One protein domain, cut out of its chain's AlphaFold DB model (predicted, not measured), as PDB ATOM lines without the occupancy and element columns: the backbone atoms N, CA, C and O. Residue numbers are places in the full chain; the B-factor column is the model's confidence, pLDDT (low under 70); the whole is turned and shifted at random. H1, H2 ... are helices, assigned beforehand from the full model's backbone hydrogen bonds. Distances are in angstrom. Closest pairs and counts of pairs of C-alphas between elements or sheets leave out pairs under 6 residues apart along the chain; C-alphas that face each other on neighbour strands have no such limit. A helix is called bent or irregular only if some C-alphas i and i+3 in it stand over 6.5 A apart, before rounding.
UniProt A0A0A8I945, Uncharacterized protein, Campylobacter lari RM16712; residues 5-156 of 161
ATOM      1  N   ILE A   5     139.928 181.204 186.477       91.38
ATOM      2  CA  ILE A   5     140.804 180.662 185.436       91.38
ATOM      3  C   ILE A   5     140.113 179.713 184.441       91.38
ATOM      4  O   ILE A   5     140.540 179.606 183.297       91.38
ATOM      5  N   ASP A   6     139.043 179.031 184.857       92.19
ATOM      6  CA  ASP A   6     138.252 178.187 183.952       92.19
ATOM      7  C   ASP A   6     137.395 179.068 183.024       92.19
ATOM      8  O   ASP A   6     137.103 178.699 181.892       92.19
ATOM      9  N   TYR A   7     137.031 180.267 183.492       91.69
ATOM     10  CA  TYR A   7     136.377 181.296 182.688       91.69
ATOM     11  C   TYR A   7     137.341 181.960 181.695       91.69
ATOM     12  O   TYR A   7     136.985 182.096 180.529       91.69
ATOM     13  N   ASP A   8     138.569 182.285 182.111       93.94
ATOM     14  CA  ASP A   8     139.609 182.784 181.196       93.94
ATOM     15  C   ASP A   8     139.854 181.803 180.034       93.94
ATOM     16  O   ASP A   8     140.064 182.227 178.898       93.94
ATOM     17  N   LEU A   9     139.804 180.490 180.310       96.50
ATOM     18  CA  LEU A   9     139.889 179.451 179.284       96.50
ATOM     19  C   LEU A   9     138.708 179.522 178.305       96.50
ATOM     20  O   LEU A   9     138.934 179.478 177.100       96.50
ATOM     21  N   LEU A  10     137.475 179.653 178.805       95.88
ATOM     22  CA  LEU A  10     136.278 179.753 177.964       95.88
ATOM     23  C   LEU A  10     136.312 180.986 177.050       95.88
ATOM     24  O   LEU A  10     136.082 180.843 175.854       95.88
ATOM     25  N   ILE A  11     136.661 182.165 177.580       94.81
ATOM     26  CA  ILE A  11     136.804 183.379 176.756       94.81
ATOM     27  C   ILE A  11     137.839 183.159 175.659       94.81
ATOM     28  O   ILE A  11     137.607 183.518 174.512       94.81
ATOM     29  N   ALA A  12     138.992 182.584 176.007       96.88
ATOM     30  CA  ALA A  12     140.050 182.370 175.034       96.88
ATOM     31  C   ALA A  12     139.602 181.457 173.885       96.88
ATOM     32  O   ALA A  12     140.014 181.673 172.750       96.88
ATOM     33  N   ILE A  13     138.753 180.467 174.178       97.25
ATOM     34  CA  ILE A  13     138.149 179.596 173.168       97.25
ATOM     35  C   ILE A  13     137.183 180.394 172.280       97.25
ATOM     36  O   ILE A  13     137.339 180.360 171.064       97.25
ATOM     37  N   GLU A  14     136.225 181.128 172.854       94.38
ATOM     38  CA  GLU A  14     135.214 181.872 172.077       94.38
ATOM     39  C   GLU A  14     135.807 183.030 171.262       94.38
ATOM     40  O   GLU A  14     135.369 183.307 170.150       94.38
ATOM     41  N   GLU A  15     136.849 183.687 171.769       95.00
ATOM     42  CA  GLU A  15     137.566 184.734 171.034       95.00
ATOM     43  C   GLU A  15     138.595 184.174 170.042       95.00
ATOM     44  O   GLU A  15     139.211 184.948 169.311       95.00
ATOM     45  N   SER A  16     138.811 182.853 170.028       96.94
ATOM     46  CA  SER A  16     139.896 182.206 169.282       96.94
ATOM     47  C   SER A  16     141.269 182.839 169.567       96.94
ATOM     48  O   SER A  16     142.084 183.022 168.671       96.94
ATOM     49  N   ASP A  17     141.549 183.198 170.826       98.00
ATOM     50  CA  ASP A  17     142.809 183.830 171.240       98.00
ATOM     51  C   ASP A  17     143.777 182.779 171.804       98.00
ATOM     52  O   ASP A  17     143.767 182.441 172.995       98.00
ATOM     53  N   VAL A  18     144.665 182.285 170.935       98.38
ATOM     54  CA  VAL A  18     145.686 181.273 171.263       98.38
ATOM     55  C   VAL A  18     146.551 181.691 172.454       98.38
ATOM     56  O   VAL A  18     146.916 180.866 173.295       98.38
ATOM     57  N   ARG A  19     146.885 182.981 172.574       98.06
ATOM     58  CA  ARG A  19     147.765 183.457 173.643       98.06
ATOM     59  C   ARG A  19     147.054 183.424 174.992       98.06
ATOM     60  O   ARG A  19     147.648 182.975 175.974       98.06
ATOM     61  N   LYS A  20     145.807 183.898 175.063       97.88
ATOM     62  CA  LYS A  20     144.994 183.795 176.288       97.88
ATOM     63  C   LYS A  20     144.763 182.337 176.657       97.88
ATOM     64  O   LYS A  20     144.883 181.990 177.832       97.88
ATOM     65  N   PHE A  21     144.534 181.487 175.660       98.44
ATOM     66  CA  PHE A  21     144.343 180.056 175.842       98.44
ATOM     67  C   PHE A  21     145.574 179.406 176.490       98.44
ATOM     68  O   PHE A  21     145.457 178.762 177.534       98.44
ATOM     69  N   GLN A  22     146.773 179.654 175.953       98.12
ATOM     70  CA  GLN A  22     148.029 179.148 176.520       98.12
ATOM     71  C   GLN A  22     148.247 179.635 177.961       98.12
ATOM     72  O   GLN A  22     148.570 178.835 178.840       98.12
ATOM     73  N   ILE A  23     147.989 180.918 178.243       98.06
ATOM     74  CA  ILE A  23     148.085 181.476 179.603       98.06
ATOM     75  C   ILE A  23     147.103 180.781 180.560       98.06
ATOM     76  O   ILE A  23     147.451 180.515 181.715       98.06
ATOM     77  N   ALA A  24     145.878 180.497 180.111       97.25
ATOM     78  CA  ALA A  24     144.880 179.816 180.924       97.25
ATOM     79  C   ALA A  24     145.323 178.387 181.280       97.25
ATOM     80  O   ALA A  24     145.249 177.983 182.446       97.25
ATOM     81  N   LEU A  25     145.875 177.654 180.307       97.12
ATOM     82  CA  LEU A  25     146.440 176.322 180.529       97.12
ATOM     83  C   LEU A  25     147.622 176.344 181.508       97.12
ATOM     84  O   LEU A  25     147.656 175.540 182.439       97.12
ATOM     85  N   GLU A  26     148.562 177.283 181.359       97.12
ATOM     86  CA  GLU A  26     149.726 177.424 182.251       97.12
ATOM     87  C   GLU A  26     149.331 177.687 183.709       97.12
ATOM     88  O   GLU A  26     149.965 177.194 184.645       97.12
ATOM     89  N   LYS A  27     148.254 178.448 183.914       97.00
ATOM     90  CA  LYS A  27     147.690 178.733 185.239       97.00
ATOM     91  C   LYS A  27     146.850 177.578 185.804       97.00
ATOM     92  O   LYS A  27     146.376 177.676 186.937       97.00
ATOM     93  N   GLY A  28     146.682 176.487 185.056       95.69
ATOM     94  CA  GLY A  28     145.996 175.279 185.505       95.69
ATOM     95  C   GLY A  28     144.477 175.330 185.364       95.69
ATOM     96  O   GLY A  28     143.779 174.805 186.238       95.69
ATOM     97  N   ALA A  29     143.966 175.960 184.299       95.75
ATOM     98  CA  ALA A  29     142.556 175.855 183.926       95.75
ATOM     99  C   ALA A  29     142.117 174.386 183.801       95.75
ATOM    100  O   ALA A  29     142.850 173.525 183.303       95.75
ATOM    101  N   ASN A  30     140.904 174.084 184.255       94.06
ATOM    102  CA  ASN A  30     140.336 172.750 184.165       94.06
ATOM    103  C   ASN A  30     139.778 172.487 182.761       94.06
ATOM    104  O   ASN A  30     138.622 172.783 182.478       94.06
ATOM    105  N   ILE A  31     140.568 171.828 181.918       95.12
ATOM    106  CA  ILE A  31     140.156 171.428 180.561       95.12
ATOM    107  C   ILE A  31     138.967 170.450 180.525       95.12
ATOM    108  O   ILE A  31     138.323 170.317 179.492       95.12
ATOM    109  N   ASN A  32     138.660 169.775 181.641       94.50
ATOM    110  CA  ASN A  32     137.497 168.888 181.771       94.50
ATOM    111  C   ASN A  32     136.248 169.652 182.246       94.50
ATOM    112  O   ASN A  32     135.330 169.054 182.804       94.50
ATOM    113  N   GLY A  33     136.268 170.984 182.184       91.62
ATOM    114  CA  GLY A  33     135.160 171.829 182.596       91.62
ATOM    115  C   GLY A  33     133.963 171.739 181.649       91.62
ATOM    116  O   GLY A  33     134.097 171.407 180.471       91.62
ATOM    117  N   ILE A  34     132.800 172.078 182.202       93.38
ATOM    118  CA  ILE A  34     131.546 172.283 181.474       93.38
ATOM    119  C   ILE A  34     131.157 173.741 181.674       93.38
ATOM    120  O   ILE A  34     131.261 174.269 182.792       93.38
ATOM    121  N   VAL A  35     130.670 174.372 180.615       93.12
ATOM    122  CA  VAL A  35     130.040 175.685 180.711       93.12
ATOM    123  C   VAL A  35     128.724 175.537 181.471       93.12
ATOM    124  O   VAL A  35     127.859 174.738 181.126       93.12
ATOM    125  N   SER A  36     128.562 176.299 182.545       90.50
ATOM    126  CA  SER A  36     127.367 176.252 183.394       90.50
ATOM    127  C   SER A  36     126.808 177.647 183.625       90.50
ATOM    128  O   SER A  36     127.491 178.644 183.410       90.50
ATOM    129  N   GLU A  37     125.597 177.725 184.169       86.81
ATOM    130  CA  GLU A  37     124.950 178.990 184.540       86.81
ATOM    131  C   GLU A  37     125.817 179.871 185.465       86.81
ATOM    132  O   GLU A  37     125.708 181.095 185.439       86.81
ATOM    133  N   GLU A  38     126.735 179.286 186.251       86.94
ATOM    134  CA  GLU A  38     127.684 180.047 187.080       86.94
ATOM    135  C   GLU A  38     128.620 180.952 186.255       86.94
ATOM    136  O   GLU A  38     129.147 181.918 186.812       86.94
ATOM    137  N   TYR A  39     128.829 180.675 184.962       84.00
ATOM    138  CA  TYR A  39     129.643 181.500 184.061       84.00
ATOM    139  C   TYR A  39     128.923 182.785 183.635       84.00
ATOM    140  O   TYR A  39     129.596 183.769 183.330       84.00
ATOM    141  N   LYS A  40     127.582 182.846 183.729       79.38
ATOM    142  CA  LYS A  40     126.789 184.045 183.381       79.38
ATOM    143  C   LYS A  40     127.150 185.279 184.213       79.38
ATOM    144  O   LYS A  40     126.903 186.410 183.812       79.38
ATOM    145  N   LYS A  41     127.774 185.088 185.382       81.75
ATOM    146  CA  LYS A  41     128.282 186.199 186.208       81.75
ATOM    147  C   LYS A  41     129.509 186.894 185.604       81.75
ATOM    148  O   LYS A  41     129.893 187.952 186.097       81.75
ATOM    149  N   TYR A  42     130.130 186.288 184.595       80.06
ATOM    150  CA  TYR A  42     131.335 186.785 183.945       80.06
ATOM    151  C   TYR A  42     131.122 187.163 182.467       80.06
ATOM    152  O   TYR A  42     131.933 187.893 181.912       80.06
ATOM    153  N   GLY A  43     130.042 186.725 181.820       81.88
ATOM    154  CA  GLY A  43     129.743 187.064 180.425       81.88
ATOM    155  C   GLY A  43     128.468 186.390 179.929       81.88
ATOM    156  O   GLY A  43     127.786 185.722 180.706       81.88
ATOM    157  N   ASP A  44     128.142 186.577 178.654       84.88
ATOM    158  CA  ASP A  44     126.993 185.933 178.018       84.88
ATOM    159  C   ASP A  44     127.430 184.638 177.324       84.88
ATOM    160  O   ASP A  44     127.969 184.672 176.226       84.88
ATOM    161  N   PHE A  45     127.227 183.508 178.006       84.31
ATOM    162  CA  PHE A  45     127.562 182.162 177.515       84.31
ATOM    163  C   PHE A  45     126.330 181.264 177.450       84.31
ATOM    164  O   PHE A  45     126.434 180.044 177.578       84.31
ATOM    165  N   GLU A  46     125.135 181.853 177.350       83.25
ATOM    166  CA  GLU A  46     123.891 181.085 177.395       83.25
ATOM    167  C   GLU A  46     123.821 180.034 176.276       83.25
ATOM    168  O   GLU A  46     123.363 178.919 176.525       83.25
ATOM    169  N   SER A  47     124.362 180.342 175.092       85.88
ATOM    170  CA  SER A  47     124.464 179.413 173.959       85.88
ATOM    171  C   SER A  47     125.387 178.221 174.209       85.88
ATOM    172  O   SER A  47     125.182 177.161 173.623       85.88
ATOM    173  N   SER A  48     126.381 178.383 175.082       91.94
ATOM    174  CA  SER A  48     127.414 177.383 175.357       91.94
ATOM    175  C   SER A  48     127.099 176.571 176.620       91.94
ATOM    176  O   SER A  48     127.777 175.587 176.906       91.94
ATOM    177  N   CYS A  49     126.073 176.939 177.402       92.81
ATOM    178  CA  CYS A  49     125.681 176.212 178.611       92.81
ATOM    179  C   CYS A  49     125.431 174.720 178.327       92.81
ATOM    180  O   CYS A  49     124.667 174.347 177.442       92.81
ATOM    181  N   GLY A  50     126.051 173.851 179.128       94.25
ATOM    182  CA  GLY A  50     125.986 172.398 178.968       94.25
ATOM    183  C   GLY A  50     127.040 171.818 178.023       94.25
ATOM    184  O   GLY A  50     127.148 170.597 177.938       94.25
ATOM    185  N   PHE A  51     127.850 172.640 177.355       96.12
ATOM    186  CA  PHE A  51     128.933 172.168 176.493       96.12
ATOM    187  C   PHE A  51     130.205 171.923 177.308       96.12
ATOM    188  O   PHE A  51     130.537 172.677 178.231       96.12
ATOM    189  N   THR A  52     130.949 170.878 176.948       96.75
ATOM    190  CA  THR A  52     132.350 170.751 177.369       96.75
ATOM    191  C   THR A  52     133.179 171.851 176.704       96.75
ATOM    192  O   THR A  52     132.840 172.334 175.623       96.75
ATOM    193  N   PHE A  53     134.315 172.228 177.290       96.75
ATOM    194  CA  PHE A  53     135.212 173.187 176.629       96.75
ATOM    195  C   PHE A  53     135.729 172.700 175.270       96.75
ATOM    196  O   PHE A  53     135.931 173.510 174.369       96.75
ATOM    197  N   LEU A  54     135.896 171.385 175.090       97.00
ATOM    198  CA  LEU A  54     136.260 170.831 173.787       97.00
ATOM    199  C   LEU A  54     135.119 170.974 172.770       97.00
ATOM    200  O   LEU A  54     135.395 171.227 171.602       97.00
ATOM    201  N   ALA A  55     133.859 170.859 173.201       96.69
ATOM    202  CA  ALA A  55     132.705 171.081 172.338       96.69
ATOM    203  C   ALA A  55     132.576 172.547 171.913       96.69
ATOM    204  O   ALA A  55     132.350 172.805 170.735       96.69
ATOM    205  N   VAL A  56     132.802 173.498 172.825       97.12
ATOM    206  CA  VAL A  56     132.845 174.927 172.466       97.12
ATOM    207  C   VAL A  56     133.970 175.190 171.461       97.12
ATOM    208  O   VAL A  56     133.746 175.836 170.446       97.12
ATOM    209  N   ALA A  57     135.164 174.625 171.668       97.50
ATOM    210  CA  ALA A  57     136.269 174.790 170.720       97.50
ATOM    211  C   ALA A  57     135.977 174.170 169.344       97.50
ATOM    212  O   ALA A  57     136.333 174.755 168.323       97.50
ATOM    213  N   ALA A  58     135.306 173.015 169.307       96.12
ATOM    214  CA  ALA A  58     134.840 172.416 168.062       96.12
ATOM    215  C   ALA A  58     133.843 173.335 167.342       96.12
ATOM    216  O   ALA A  58     133.973 173.541 166.140       96.12
ATOM    217  N   GLN A  59     132.897 173.925 168.078       94.88
ATOM    218  CA  GLN A  59     131.948 174.887 167.526       94.88
ATOM    219  C   GLN A  59     132.673 176.100 166.936       94.88
ATOM    220  O   GLN A  59     132.455 176.425 165.778       94.88
ATOM    221  N   MET A  60     133.603 176.713 167.668       95.19
ATOM    222  CA  MET A  60     134.339 177.879 167.163       95.19
ATOM    223  C   MET A  60     135.168 177.578 165.907       95.19
ATOM    224  O   MET A  60     135.277 178.429 165.031       95.19
ATOM    225  N   ALA A  61     135.739 176.375 165.798       95.19
ATOM    226  CA  ALA A  61     136.551 175.991 164.645       95.19
ATOM    227  C   ALA A  61     135.723 175.541 163.427       95.19
ATOM    228  O   ALA A  61     136.183 175.667 162.294       95.19
ATOM    229  N   LEU A  62     134.530 174.975 163.638       93.69
ATOM    230  CA  LEU A  62     133.806 174.223 162.603       93.69
ATOM    231  C   LEU A  62     132.395 174.742 162.310       93.69
ATOM    232  O   LEU A  62     131.814 174.339 161.310       93.69
ATOM    233  N   TYR A  63     131.817 175.614 163.140       87.88
ATOM    234  CA  TYR A  63     130.428 176.055 162.963       87.88
ATOM    235  C   TYR A  63     130.215 176.793 161.641       87.88
ATOM    236  O   TYR A  63     129.258 176.512 160.922       87.88
ATOM    237  N   GLU A  64     131.158 177.658 161.265       86.69
ATOM    238  CA  GLU A  64     131.095 178.394 160.002       86.69
ATOM    239  C   GLU A  64     131.253 177.489 158.777       86.69
ATOM    240  O   GLU A  64     130.974 177.923 157.669       86.69
ATOM    241  N   THR A  65     131.596 176.205 158.943       82.88
ATOM    242  CA  THR A  65     131.545 175.224 157.848       82.88
ATOM    243  C   THR A  65     130.114 175.014 157.330       82.88
ATOM    244  O   THR A  65     129.943 174.680 156.161       82.88
ATOM    245  N   ILE A  66     129.078 175.269 158.146       79.12
ATOM    246  CA  ILE A  66     127.675 175.265 157.686       79.12
ATOM    247  C   ILE A  66     127.455 176.373 156.643       79.12
ATOM    248  O   ILE A  66     126.782 176.144 155.642       79.12
ATOM    249  N   ASN A  67     128.094 177.532 156.837       71.38
ATOM    250  CA  ASN A  67     127.972 178.714 155.979       71.38
ATOM    251  C   ASN A  67     129.093 178.829 154.931       71.38
ATOM    252  O   ASN A  67     129.008 179.672 154.033       71.38
ATOM    253  N   ALA A  68     130.161 178.029 155.060       67.00
ATOM    254  CA  ALA A  68     131.311 178.039 154.167       67.00
ATOM    255  C   ALA A  68     130.803 177.782 152.752       67.00
ATOM    256  O   ALA A  68     130.170 176.760 152.492       67.00
ATOM    257  N   HIS A  69     131.007 178.800 151.911       58.84
ATOM    258  CA  HIS A  69     130.395 179.039 150.612       58.84
ATOM    259  C   HIS A  69     129.468 177.936 150.082       58.84
ATOM    260  O   HIS A  69     129.890 176.836 149.738       58.84
ATOM    261  N   HIS A  70     128.210 178.336 149.923       60.28
ATOM    262  CA  HIS A  70     127.121 177.856 149.064       60.28
ATOM    263  C   HIS A  70     127.480 177.446 147.612       60.28
ATOM    264  O   HIS A  70     126.629 177.447 146.728       60.28
ATOM    265  N   ASP A  71     128.744 177.159 147.323       57.22
ATOM    266  CA  ASP A  71     129.241 176.795 146.012       57.22
ATOM    267  C   ASP A  71     129.477 175.280 145.958       57.22
ATOM    268  O   ASP A  71     130.345 174.742 146.652       57.22
ATOM    269  N   LYS A  72     128.707 174.610 145.095       55.94
ATOM    270  CA  LYS A  72     128.579 173.156 144.881       55.94
ATOM    271  C   LYS A  72     129.890 172.362 144.843       55.94
ATOM    272  O   LYS A  72     129.874 171.148 145.012       55.94
ATOM    273  N   LYS A  73     131.035 173.000 144.570       55.97
ATOM    274  CA  LYS A  73     132.368 172.356 144.505       55.97
ATOM    275  C   LYS A  73     133.493 173.192 145.129       55.97
ATOM    276  O   LYS A  73     134.662 172.917 144.868       55.97
ATOM    277  N   GLY A  74     133.150 174.234 145.890       63.62
ATOM    278  CA  GLY A  74     134.057 175.334 146.233       63.62
ATOM    279  C   GLY A  74     134.644 175.322 147.643       63.62
ATOM    280  O   GLY A  74     135.391 176.241 147.965       63.62
ATOM    281  N   PHE A  75     134.333 174.332 148.491       79.81
ATOM    282  CA  PHE A  75     134.947 174.256 149.821       79.81
ATOM    283  C   PHE A  75     136.453 173.991 149.699       79.81
ATOM    284  O   PHE A  75     136.891 172.866 149.442       79.81
ATOM    285  N   ASP A  76     137.247 175.038 149.900       84.88
ATOM    286  CA  ASP A  76     138.691 174.937 150.029       84.88
ATOM    287  C   ASP A  76     139.042 174.745 151.507       84.88
ATOM    288  O   ASP A  76     139.048 175.679 152.312       84.88
ATOM    289  N   LYS A  77     139.344 173.495 151.857       87.06
ATOM    290  CA  LYS A  77     139.780 173.123 153.202       87.06
ATOM    291  C   LYS A  77     140.998 173.934 153.657       87.06
ATOM    292  O   LYS A  77     141.065 174.303 154.825       87.06
ATOM    293  N   GLU A  78     141.984 174.150 152.785       89.25
ATOM    294  CA  GLU A  78     143.223 174.837 153.165       89.25
ATOM    295  C   GLU A  78     142.958 176.320 153.433       89.25
ATOM    296  O   GLU A  78     143.519 176.884 154.374       89.25
ATOM    297  N   GLU A  79     142.086 176.946 152.638       90.12
ATOM    298  CA  GLU A  79     141.639 178.319 152.875       90.12
ATOM    299  C   GLU A  79     140.836 178.429 154.175       90.12
ATOM    300  O   GLU A  79     141.147 179.291 154.998       90.12
ATOM    301  N   TYR A  80     139.898 177.508 154.416       90.25
ATOM    302  CA  TYR A  80     139.104 177.468 155.644       90.25
ATOM    303  C   TYR A  80     139.982 177.270 156.891       90.25
ATOM    304  O   TYR A  80     139.934 178.061 157.831       90.25
ATOM    305  N   GLU A  81     140.856 176.258 156.905       91.88
ATOM    306  CA  GLU A  81     141.761 176.011 158.039       91.88
ATOM    307  C   GLU A  81     142.720 177.186 158.283       91.88
ATOM    308  O   GLU A  81     143.141 177.414 159.418       91.88
ATOM    309  N   LYS A  82     143.057 177.953 157.240       93.81
ATOM    310  CA  LYS A  82     143.868 179.165 157.363       93.81
ATOM    311  C   LYS A  82     143.078 180.347 157.920       93.81
ATOM    312  O   LYS A  82     143.645 181.113 158.695       93.81
ATOM    313  N   GLU A  83     141.822 180.522 157.521       92.06
ATOM    314  CA  GLU A  83     140.945 181.569 158.055       92.06
ATOM    315  C   GLU A  83     140.674 181.355 159.550       92.06
ATOM    316  O   GLU A  83     140.792 182.292 160.340       92.06
ATOM    317  N   TYR A  84     140.423 180.107 159.950       93.94
ATOM    318  CA  TYR A  84     140.111 179.718 161.328       93.94
ATOM    319  C   TYR A  84     141.323 179.133 162.077       93.94
ATOM    320  O   TYR A  84     141.159 178.342 163.011       93.94
ATOM    321  N   SER A  85     142.553 179.501 161.691       96.88
ATOM    322  CA  SER A  85     143.782 178.847 162.174       96.88
ATOM    323  C   SER A  85     143.916 178.832 163.695       96.88
ATOM    324  O   SER A  85     144.312 177.822 164.275       96.88
ATOM    325  N   ASP A  86     143.549 179.935 164.343       98.25
ATOM    326  CA  ASP A  86     143.671 180.097 165.790       98.25
ATOM    327  C   ASP A  86     142.638 179.232 166.537       98.25
ATOM    328  O   ASP A  86     142.971 178.559 167.517       98.25
ATOM    329  N   ALA A  87     141.405 179.158 166.023       97.69
ATOM    330  CA  ALA A  87     140.367 178.267 166.544       97.69
ATOM    331  C   ALA A  87     140.780 176.792 166.397       97.69
ATOM    332  O   ALA A  87     140.641 176.001 167.335       97.69
ATOM    333  N   PHE A  88     141.366 176.426 165.250       97.25
ATOM    334  CA  PHE A  88     141.904 175.087 165.023       97.25
ATOM    335  C   PHE A  88     143.083 174.755 165.936       97.25
ATOM    336  O   PHE A  88     143.171 173.619 166.408       97.25
ATOM    337  N   GLU A  89     143.986 175.698 166.210       98.25
ATOM    338  CA  GLU A  89     145.082 175.480 167.157       98.25
ATOM    339  C   GLU A  89     144.537 175.157 168.554       98.25
ATOM    340  O   GLU A  89     144.958 174.172 169.171       98.25
ATOM    341  N   ILE A  90     143.556 175.928 169.028       98.56
ATOM    342  CA  ILE A  90     142.901 175.711 170.324       98.56
ATOM    343  C   ILE A  90     142.193 174.354 170.357       98.56
ATOM    344  O   ILE A  90     142.432 173.551 171.266       98.56
ATOM    345  N   PHE A  91     141.358 174.065 169.356       97.56
ATOM    346  CA  PHE A  91     140.604 172.818 169.273       97.56
ATOM    347  C   PHE A  91     141.528 171.595 169.227       97.56
ATOM    348  O   PHE A  91     141.363 170.664 170.019       97.56
ATOM    349  N   ASN A  92     142.550 171.611 168.367       96.31
ATOM    350  CA  ASN A  92     143.509 170.514 168.257       96.31
ATOM    351  C   ASN A  92     144.348 170.353 169.530       96.31
ATOM    352  O   ASN A  92     144.634 169.222 169.932       96.31
ATOM    353  N   THR A  93     144.699 171.454 170.201       97.69
ATOM    354  CA  THR A  93     145.415 171.398 171.481       97.69
ATOM    355  C   THR A  93     144.549 170.767 172.566       97.69
ATOM    356  O   THR A  93     144.992 169.823 173.220       97.69
ATOM    357  N   LEU A  94     143.296 171.208 172.733       96.75
ATOM    358  CA  LEU A  94     142.370 170.589 173.688       96.75
ATOM    359  C   LEU A  94     142.137 169.113 173.358       96.75
ATOM    360  O   LEU A  94     142.224 168.270 174.247       96.75
ATOM    361  N   LYS A  95     141.923 168.772 172.084       95.12
ATOM    362  CA  LYS A  95     141.748 167.384 171.638       95.12
ATOM    363  C   LYS A  95     142.956 166.514 171.999       95.12
ATOM    364  O   LYS A  95     142.786 165.403 172.501       95.12
ATOM    365  N   ALA A  96     144.176 167.020 171.808       95.38
ATOM    366  CA  ALA A  96     145.411 166.314 172.154       95.38
ATOM    367  C   ALA A  96     145.576 166.089 173.667       95.38
ATOM    368  O   ALA A  96     146.176 165.093 174.078       95.38
ATOM    369  N   LEU A  97     145.017 166.976 174.495       95.69
ATOM    370  CA  LEU A  97     145.005 166.836 175.954       95.69
ATOM    371  C   LEU A  97     143.979 165.808 176.462       95.69
ATOM    372  O   LEU A  97     144.030 165.448 177.638       95.69
ATOM    373  N   LYS A  98     143.092 165.308 175.588       93.81
ATOM    374  CA  LYS A  98     142.092 164.263 175.873       93.81
ATOM    375  C   LYS A  98     141.236 164.562 177.119       93.81
ATOM    376  O   LYS A  98     141.247 163.767 178.066       93.81
ATOM    377  N   PRO A  99     140.511 165.698 177.159       94.00
ATOM    378  CA  PRO A  99     139.608 165.994 178.261       94.00
ATOM    379  C   PRO A  99     138.519 164.919 178.374       94.00
ATOM    380  O   PRO A  99     138.097 164.318 177.389       94.00
ATOM    381  N   ASN A 100     138.061 164.665 179.597       92.31
ATOM    382  CA  ASN A 100     136.979 163.732 179.862       92.31
ATOM    383  C   ASN A 100     135.630 164.374 179.533       92.31
ATOM    384  O   ASN A 100     135.135 165.202 180.295       92.31
ATOM    385  N   GLU A 101     135.022 163.920 178.442       90.75
ATOM    386  CA  GLU A 101     133.726 164.408 177.972       90.75
ATOM    387  C   GLU A 101     132.530 163.543 178.407       90.75
ATOM    388  O   GLU A 101     131.397 163.836 178.039       90.75
ATOM    389  N   ASN A 102     132.737 162.487 179.206       86.81
ATOM    390  CA  ASN A 102     131.673 161.557 179.628       86.81
ATOM    391  C   ASN A 102     130.802 162.106 180.772       86.81
ATOM    392  O   ASN A 102     130.400 161.376 181.682       86.81
ATOM    393  N   GLN A 103     130.562 163.409 180.771       86.50
ATOM    394  CA  GLN A 103     129.777 164.076 181.793       86.50
ATOM    395  C   GLN A 103     128.295 163.978 181.438       86.50
ATOM    396  O   GLN A 103     127.877 164.279 180.322       86.50
ATOM    397  N   GLU A 104     127.494 163.507 182.391       86.88
ATOM    398  CA  GLU A 104     126.066 163.285 182.184       86.88
ATOM    399  C   GLU A 104     125.348 164.590 181.810       86.88
ATOM    400  O   GLU A 104     125.571 165.633 182.426       86.88
ATOM    401  N   GLY A 105     124.484 164.525 180.794       85.50
ATOM    402  CA  GLY A 105     123.670 165.661 180.351       85.50
ATOM    403  C   GLY A 105     124.440 166.781 179.648       85.50
ATOM    404  O   GLY A 105     123.858 167.839 179.428       85.50
ATOM    405  N   CYS A 106     125.715 166.568 179.309       91.81
ATOM    406  CA  CYS A 106     126.548 167.559 178.633       91.81
ATOM    407  C   CYS A 106     126.702 167.245 177.139       91.81
ATOM    408  O   CYS A 106     126.739 166.080 176.736       91.81
ATOM    409  N   THR A 107     126.848 168.289 176.326       94.81
ATOM    410  CA  THR A 107     127.203 168.173 174.910       94.81
ATOM    411  C   THR A 107     128.714 168.013 174.794       94.81
ATOM    412  O   THR A 107     129.471 168.925 175.129       94.81
ATOM    413  N   SER A 108     129.151 166.843 174.330       95.38
ATOM    414  CA  SER A 108     130.552 166.582 173.990       95.38
ATOM    415  C   SER A 108     130.890 167.096 172.594       95.38
ATOM    416  O   SER A 108     130.006 167.338 171.769       95.38
ATOM    417  N   ALA A 109     132.180 167.215 172.295       94.69
ATOM    418  CA  ALA A 109     132.651 167.660 170.992       94.69
ATOM    419  C   ALA A 109     132.216 166.726 169.862       94.69
ATOM    420  O   ALA A 109     131.855 167.193 168.785       94.69
ATOM    421  N   LYS A 110     132.156 165.416 170.133       94.12
ATOM    422  CA  LYS A 110     131.596 164.438 169.198       94.12
ATOM    423  C   LYS A 110     130.141 164.765 168.839       94.12
ATOM    424  O   LYS A 110     129.823 164.857 167.660       94.12
ATOM    425  N   ILE A 111     129.282 164.955 169.844       94.38
ATOM    426  CA  ILE A 111     127.855 165.255 169.630       94.38
ATOM    427  C   ILE A 111     127.695 166.605 168.923       94.38
ATOM    428  O   ILE A 111     126.858 166.738 168.037       94.38
ATOM    429  N   CYS A 112     128.515 167.596 169.285       93.81
ATOM    430  CA  CYS A 112     128.518 168.909 168.644       93.81
ATOM    431  C   CYS A 112     128.825 168.809 167.142       93.81
ATOM    432  O   CYS A 112     128.056 169.321 166.336       93.81
ATOM    433  N   ILE A 113     129.893 168.104 166.757       94.06
ATOM    434  CA  ILE A 113     130.286 167.961 165.347       94.06
ATOM    435  C   ILE A 113     129.268 167.136 164.554       94.06
ATOM    436  O   ILE A 113     128.941 167.503 163.428       94.06
ATOM    437  N   GLU A 114     128.724 166.064 165.141       93.19
ATOM    438  CA  GLU A 114     127.618 165.308 164.535       93.19
ATOM    439  C   GLU A 114     126.395 166.209 164.298       93.19
ATOM    440  O   GLU A 114     125.787 166.140 163.234       93.19
ATOM    441  N   GLY A 115     126.078 167.097 165.247       92.62
ATOM    442  CA  GLY A 115     125.009 168.084 165.110       92.62
ATOM    443  C   GLY A 115     125.265 169.106 163.999       92.62
ATOM    444  O   GLY A 115     124.374 169.350 163.196       92.62
ATOM    445  N   ILE A 116     126.483 169.654 163.903       91.69
ATOM    446  CA  ILE A 116     126.880 170.591 162.832       91.69
ATOM    447  C   ILE A 116     126.714 169.932 161.455       91.69
ATOM    448  O   ILE A 116     126.130 170.528 160.550       91.69
ATOM    449  N   ALA A 117     127.179 168.686 161.305       89.94
ATOM    450  CA  ALA A 117     127.033 167.935 160.060       89.94
ATOM    451  C   ALA A 117     125.558 167.698 159.703       89.94
ATOM    452  O   ALA A 117     125.163 167.959 158.574       89.94
ATOM    453  N   GLN A 118     124.735 167.276 160.669       90.19
ATOM    454  CA  GLN A 118     123.297 167.069 160.455       90.19
ATOM    455  C   GLN A 118     122.570 168.358 160.060       90.19
ATOM    456  O   GLN A 118     121.711 168.324 159.184       90.19
ATOM    457  N   THR A 119     122.910 169.498 160.673       89.00
ATOM    458  CA  THR A 119     122.338 170.794 160.286       89.00
ATOM    459  C   THR A 119     122.649 171.113 158.830       89.00
ATOM    460  O   THR A 119     121.733 171.440 158.081       89.00
ATOM    461  N   ARG A 120     123.902 170.939 158.396       85.75
ATOM    462  CA  ARG A 120     124.283 171.168 156.999       85.75
ATOM    463  C   ARG A 120     123.605 170.187 156.034       85.75
ATOM    464  O   ARG A 120     123.168 170.613 154.973       85.75
ATOM    465  N   GLU A 121     123.478 168.908 156.393       85.50
ATOM    466  CA  GLU A 121     122.740 167.918 155.587       85.50
ATOM    467  C   GLU A 121     121.269 168.325 155.401       85.50
ATOM    468  O   GLU A 121     120.752 168.272 154.288       85.50
ATOM    469  N   MET A 122     120.610 168.780 156.473       84.12
ATOM    470  CA  MET A 122     119.224 169.252 156.417       84.12
ATOM    471  C   MET A 122     119.068 170.514 155.567       84.12
ATOM    472  O   MET A 122     118.157 170.582 154.749       84.12
ATOM    473  N   GLU A 123     119.942 171.505 155.739       81.00
ATOM    474  CA  GLU A 123     119.872 172.744 154.959       81.00
ATOM    475  C   GLU A 123     120.141 172.498 153.471       81.00
ATOM    476  O   GLU A 123     119.446 173.060 152.625       81.00
ATOM    477  N   LEU A 124     121.098 171.620 153.150       77.12
ATOM    478  CA  LEU A 124     121.367 171.183 151.779       77.12
ATOM    479  C   LEU A 124     120.140 170.512 151.150       77.12
ATOM    480  O   LEU A 124     119.849 170.745 149.979       77.12
ATOM    481  N   TYR A 125     119.425 169.688 151.919       75.12
ATOM    482  CA  TYR A 125     118.199 169.035 151.466       75.12
ATOM    483  C   TYR A 125     117.038 170.023 151.270       75.12
ATOM    484  O   TYR A 125     116.288 169.905 150.300       75.12
ATOM    485  N   ASP A 126     116.874 170.985 152.180       78.81
ATOM    486  CA  ASP A 126     115.755 171.932 152.154       78.81
ATOM    487  C   ASP A 126     115.869 172.958 151.009       78.81
ATOM    488  O   ASP A 126     114.849 173.313 150.409       78.81
ATOM    489  N   ASP A 127     117.078 173.436 150.689       77.25
ATOM    490  CA  ASP A 127     117.321 174.390 149.594       77.25
ATOM    491  C   ASP A 127     118.642 174.100 148.848       77.25
ATOM    492  O   ASP A 127     119.622 174.841 148.981       77.25
ATOM    493  N   PRO A 128     118.694 173.043 148.018       74.12
ATOM    494  CA  PRO A 128     119.900 172.663 147.276       74.12
ATOM    495  C   PRO A 128     120.388 173.750 146.305       74.12
ATOM    496  O   PRO A 128     121.584 173.831 146.006       74.12
ATOM    497  N   TYR A 129     119.489 174.624 145.838       74.94
ATOM    498  CA  TYR A 129     119.838 175.744 144.964       74.94
ATOM    499  C   TYR A 129     120.687 176.786 145.689       74.94
ATOM    500  O   TYR A 129     121.659 177.296 145.122       74.94
ATOM    501  N   CYS A 130     120.384 177.055 146.965       71.94
ATOM    502  CA  CYS A 130     121.255 177.867 147.808       71.94
ATOM    503  C   CYS A 130     122.668 177.297 147.917       71.94
ATOM    504  O   CYS A 130     123.558 178.075 148.203       71.94
ATOM    505  N   TYR A 131     122.896 176.014 147.628       69.50
ATOM    506  CA  TYR A 131     124.208 175.365 147.658       69.50
ATOM    507  C   TYR A 131     124.807 175.110 146.266       69.50
ATOM    508  O   TYR A 131     125.753 174.336 146.115       69.50
ATOM    509  N   GLY A 132     124.284 175.790 145.240       67.94
ATOM    510  CA  GLY A 132     124.868 175.823 143.898       67.94
ATOM    511  C   GLY A 132     124.476 174.652 143.000       67.94
ATOM    512  O   GLY A 132     125.125 174.432 141.974       67.94
ATOM    513  N   TYR A 133     123.446 173.896 143.370       69.50
ATOM    514  CA  TYR A 133     122.899 172.838 142.533       69.50
ATOM    515  C   TYR A 133     121.696 173.322 141.714       69.50
ATOM    516  O   TYR A 133     120.896 174.135 142.173       69.50
ATOM    517  N   ASP A 134     121.600 172.856 140.468       65.75
ATOM    518  CA  ASP A 134     120.601 173.341 139.510       65.75
ATOM    519  C   ASP A 134     119.269 172.589 139.685       65.75
ATOM    520  O   ASP A 134     119.250 171.429 140.085       65.75
ATOM    521  N   GLU A 135     118.150 173.197 139.266       56.00
ATOM    522  CA  GLU A 135     116.808 172.566 139.247       56.00
ATOM    523  C   GLU A 135     116.759 171.233 138.456       56.00
ATOM    524  O   GLU A 135     115.824 170.455 138.601       56.00
ATOM    525  N   PHE A 136     117.755 170.932 137.611       52.62
ATOM    526  CA  PHE A 136     117.851 169.662 136.871       52.62
ATOM    527  C   PHE A 136     118.565 168.535 137.637       52.62
ATOM    528  O   PHE A 136     118.561 167.400 137.159       52.62
ATOM    529  N   ASP A 137     119.140 168.818 138.809       55.88
ATOM    530  CA  ASP A 137     119.672 167.799 139.721       55.88
ATOM    531  C   ASP A 137     118.544 167.107 140.531       55.88
ATOM    532  O   ASP A 137     118.818 166.204 141.313       55.88
ATOM    533  N   GLU A 138     117.262 167.448 140.310       52.97
ATOM    534  CA  GLU A 138     116.062 166.827 140.922       52.97
ATOM    535  C   GLU A 138     115.964 165.286 140.766       52.97
ATOM    536  O   GLU A 138     115.128 164.651 141.413       52.97
ATOM    537  N   GLU A 139     116.798 164.659 139.925       58.41
ATOM    538  CA  GLU A 139     116.904 163.195 139.810       58.41
ATOM    539  C   GLU A 139     117.900 162.556 140.803       58.41
ATOM    540  O   GLU A 139     117.894 161.330 140.943       58.41
ATOM    541  N   MET A 140     118.728 163.345 141.499       64.44
ATOM    542  CA  MET A 140     119.682 162.854 142.500       64.44
ATOM    543  C   MET A 140     118.998 162.535 143.836       64.44
ATOM    544  O   MET A 140     118.197 163.307 144.367       64.44
ATOM    545  N   SER A 141     119.351 161.386 144.401       69.00
ATOM    546  CA  SER A 141     118.939 160.938 145.732       69.00
ATOM    547  C   SER A 141     119.682 161.676 146.851       69.00
ATOM    548  O   SER A 141     120.800 162.134 146.652       69.00
ATOM    549  N   GLU A 142     119.089 161.761 148.048       66.25
ATOM    550  CA  GLU A 142     119.693 162.371 149.254       66.25
ATOM    551  C   GLU A 142     121.145 161.916 149.493       66.25
ATOM    552  O   GLU A 142     122.027 162.737 149.740       66.25
ATOM    553  N   ASP A 143     121.416 160.619 149.331       68.69
ATOM    554  CA  ASP A 143     122.759 160.053 149.479       68.69
ATOM    555  C   ASP A 143     123.753 160.614 148.446       68.69
ATOM    556  O   ASP A 143     124.927 160.801 148.768       68.69
ATOM    557  N   GLU A 144     123.305 160.900 147.219       67.38
ATOM    558  CA  GLU A 144     124.143 161.489 146.168       67.38
ATOM    559  C   GLU A 144     124.497 162.937 146.517       67.38
ATOM    560  O   GLU A 144     125.677 163.282 146.512       67.38
ATOM    561  N   TRP A 145     123.519 163.736 146.951       66.81
ATOM    562  CA  TRP A 145     123.723 165.114 147.418       66.81
ATOM    563  C   TRP A 145     124.713 165.213 148.579       66.81
ATOM    564  O   TRP A 145     125.664 165.991 148.538       66.81
ATOM    565  N   ILE A 146     124.524 164.379 149.602       66.44
ATOM    566  CA  ILE A 146     125.378 164.347 150.794       66.44
ATOM    567  C   ILE A 146     126.792 163.859 150.450       66.44
ATOM    568  O   ILE A 146     127.766 164.323 151.043       66.44
ATOM    569  N   SER A 147     126.925 162.912 149.515       68.06
ATOM    570  CA  SER A 147     128.230 162.378 149.105       68.06
ATOM    571  C   SER A 147     129.056 163.338 148.249       68.06
ATOM    572  O   SER A 147     130.273 163.177 148.166       68.06
ATOM    573  N   GLU A 148     128.408 164.321 147.622       71.12
ATOM    574  CA  GLU A 148     129.060 165.315 146.770       71.12
ATOM    575  C   GLU A 148     129.417 166.615 147.507       71.12
ATOM    576  O   GLU A 148     130.149 167.430 146.944       71.12
ATOM    577  N   ASP A 149     128.986 166.799 148.763       79.69
ATOM    578  CA  ASP A 149     129.335 167.970 149.576       79.69
ATOM    579  C   ASP A 149     130.694 167.785 150.306       79.69
ATOM    580  O   ASP A 149     130.802 167.019 151.276       79.69
ATOM    581  N   PRO A 150     131.762 168.497 149.885       82.00
ATOM    582  CA  PRO A 150     133.091 168.385 150.495       82.00
ATOM    583  C   PRO A 150     133.163 168.893 151.945       82.00
ATOM    584  O   PRO A 150     134.051 168.472 152.692       82.00
ATOM    585  N   ALA A 151     132.252 169.776 152.369       86.19
ATOM    586  CA  ALA A 151     132.196 170.274 153.739       86.19
ATOM    587  C   ALA A 151     131.626 169.199 154.682       86.19
ATOM    588  O   ALA A 151     132.161 168.983 155.773       86.19
ATOM    589  N   ILE A 152     130.622 168.438 154.232       86.56
ATOM    590  CA  ILE A 152     130.123 167.255 154.943       86.56
ATOM    591  C   ILE A 152     131.196 166.168 155.051       86.56
ATOM    592  O   ILE A 152     131.400 165.620 156.141       86.56
ATOM    593  N   GLU A 153     131.911 165.857 153.964       84.94
ATOM    594  CA  GLU A 153     133.022 164.894 154.015       84.94
ATOM    595  C   GLU A 153     134.088 165.342 155.030       84.94
ATOM    596  O   GLU A 153     134.556 164.545 155.854       84.94
ATOM    597  N   TYR A 154     134.428 166.634 155.027       88.19
ATOM    598  CA  TYR A 154     135.385 167.209 155.960       88.19
ATOM    599  C   TYR A 154     134.918 167.105 157.417       88.19
ATOM    600  O   TYR A 154     135.675 166.597 158.248       88.19
ATOM    601  N   LEU A 155     133.672 167.475 157.730       89.69
ATOM    602  CA  LEU A 155     133.095 167.341 159.076       89.69
ATOM    603  C   LEU A 155     133.107 165.879 159.555       89.69
ATOM    604  O   LEU A 155     133.556 165.589 160.667       89.69
ATOM    605  N   LYS A 156     132.717 164.932 158.692       87.06
ATOM    606  CA  LYS A 156     132.731 163.485 158.992       87.06
ATOM    607  C   LYS A 156     134.144 162.912 159.168       87.06
ATOM    608  O   LYS A 156     134.305 161.834 159.750       87.06
TER     609      LYS A 156
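AT A GLANCE: This is residues 5 to 156 of the 161 residues of an uncharacterized protein of Campylobacter lari RM16712 (UniProt A0A0A8I945). The long helix H7 and the helix H4, side by side over the first part of H7, make the spine of an elongated stack of helices, with H6 packed on another side of H4. The hairpin of H1 and H2 packs on H4 and H6 toward one end, and toward the other H10 and H11 fold back on H7, with the small H9 at the far tip. The printed part has 152 residues with eleven named helices, H1 to H11 in order, and no named strand; the class is all helix. It is compact by its radius of gyration of the C-alphas, 17.3 A, and spans 57 by 31 by 26 A.

IN THESE COORDINATES: H7, residues 109 to 126, is the longest helix at 25.7 A, from C-alpha 109 at (132.651, 167.660, 170.992) to C-alpha 126 at (115.755, 171.932, 152.154). H4, residues 53 to 65, measures 19.2 A, and H6, residues 85 to 97, 18.3 A. H4 is irregular, with C-alphas 61 and 64 7.6 A apart, and so is H9, residues 135 to 139, with C-alphas 136 and 139 7.2 A apart. H1, residues 5 to 14, begins at C-alpha 5, (140.804, 180.662, 185.436). The others are H2, 18 to 26; H3, 37 to 41; H5, 77 to 83; H8, 128 to 131; H10, 142 to 148; and H11, 150 to 156.

HOW THE PARTS SIT: H4 and H7 are the hubs, touching three helices each. H7 touches H4 with residues 109 to 116 alone, at a shallow tilt of 23 degrees, the same way; the closest C-alphas, Ala 55 and Ala 109, are 3.7 A apart. H11 touches H7, closest at C-alphas 117 and 152, 6.0 A, and H10 touches it at C-alphas 121 and 146, 6.5 A. H4 touches H6 at C-alphas 61 and 87, 4.8 A, and H1 at C-alphas 13 and 57, 5.7 A. H1 and H2 form a hairpin, closest at C-alphas 12 and 21, 4.9 A. H2 touches H6 at C-alphas 18 and 86, 5.9 A. H5 is near H4. H3 is close to H1, H8 to H7 and H9 to H8, but not clearly touching. Every O i to N i+4 pair is within hydrogen-bond range in H1, H2, H5, H6, H7, H10 and H11; the counts are 7 of 9 in H4, 0 of 1 in H3 and H9, whose O i to N i+3 counts are 1 of 2 and 0 of 2, and H8 is too short for such a pair.

THE WHOLE: The C-alphas of Lys 27 and Phe 136, the two farthest apart, are 57.6 A apart. The printed part has no cut. The links H3 to H4, H4 to H5 and H6 to H7 are long. The mean pLDDT of the printed part is 86.3; residues 68 to 74 and 131 to 147 are under 70.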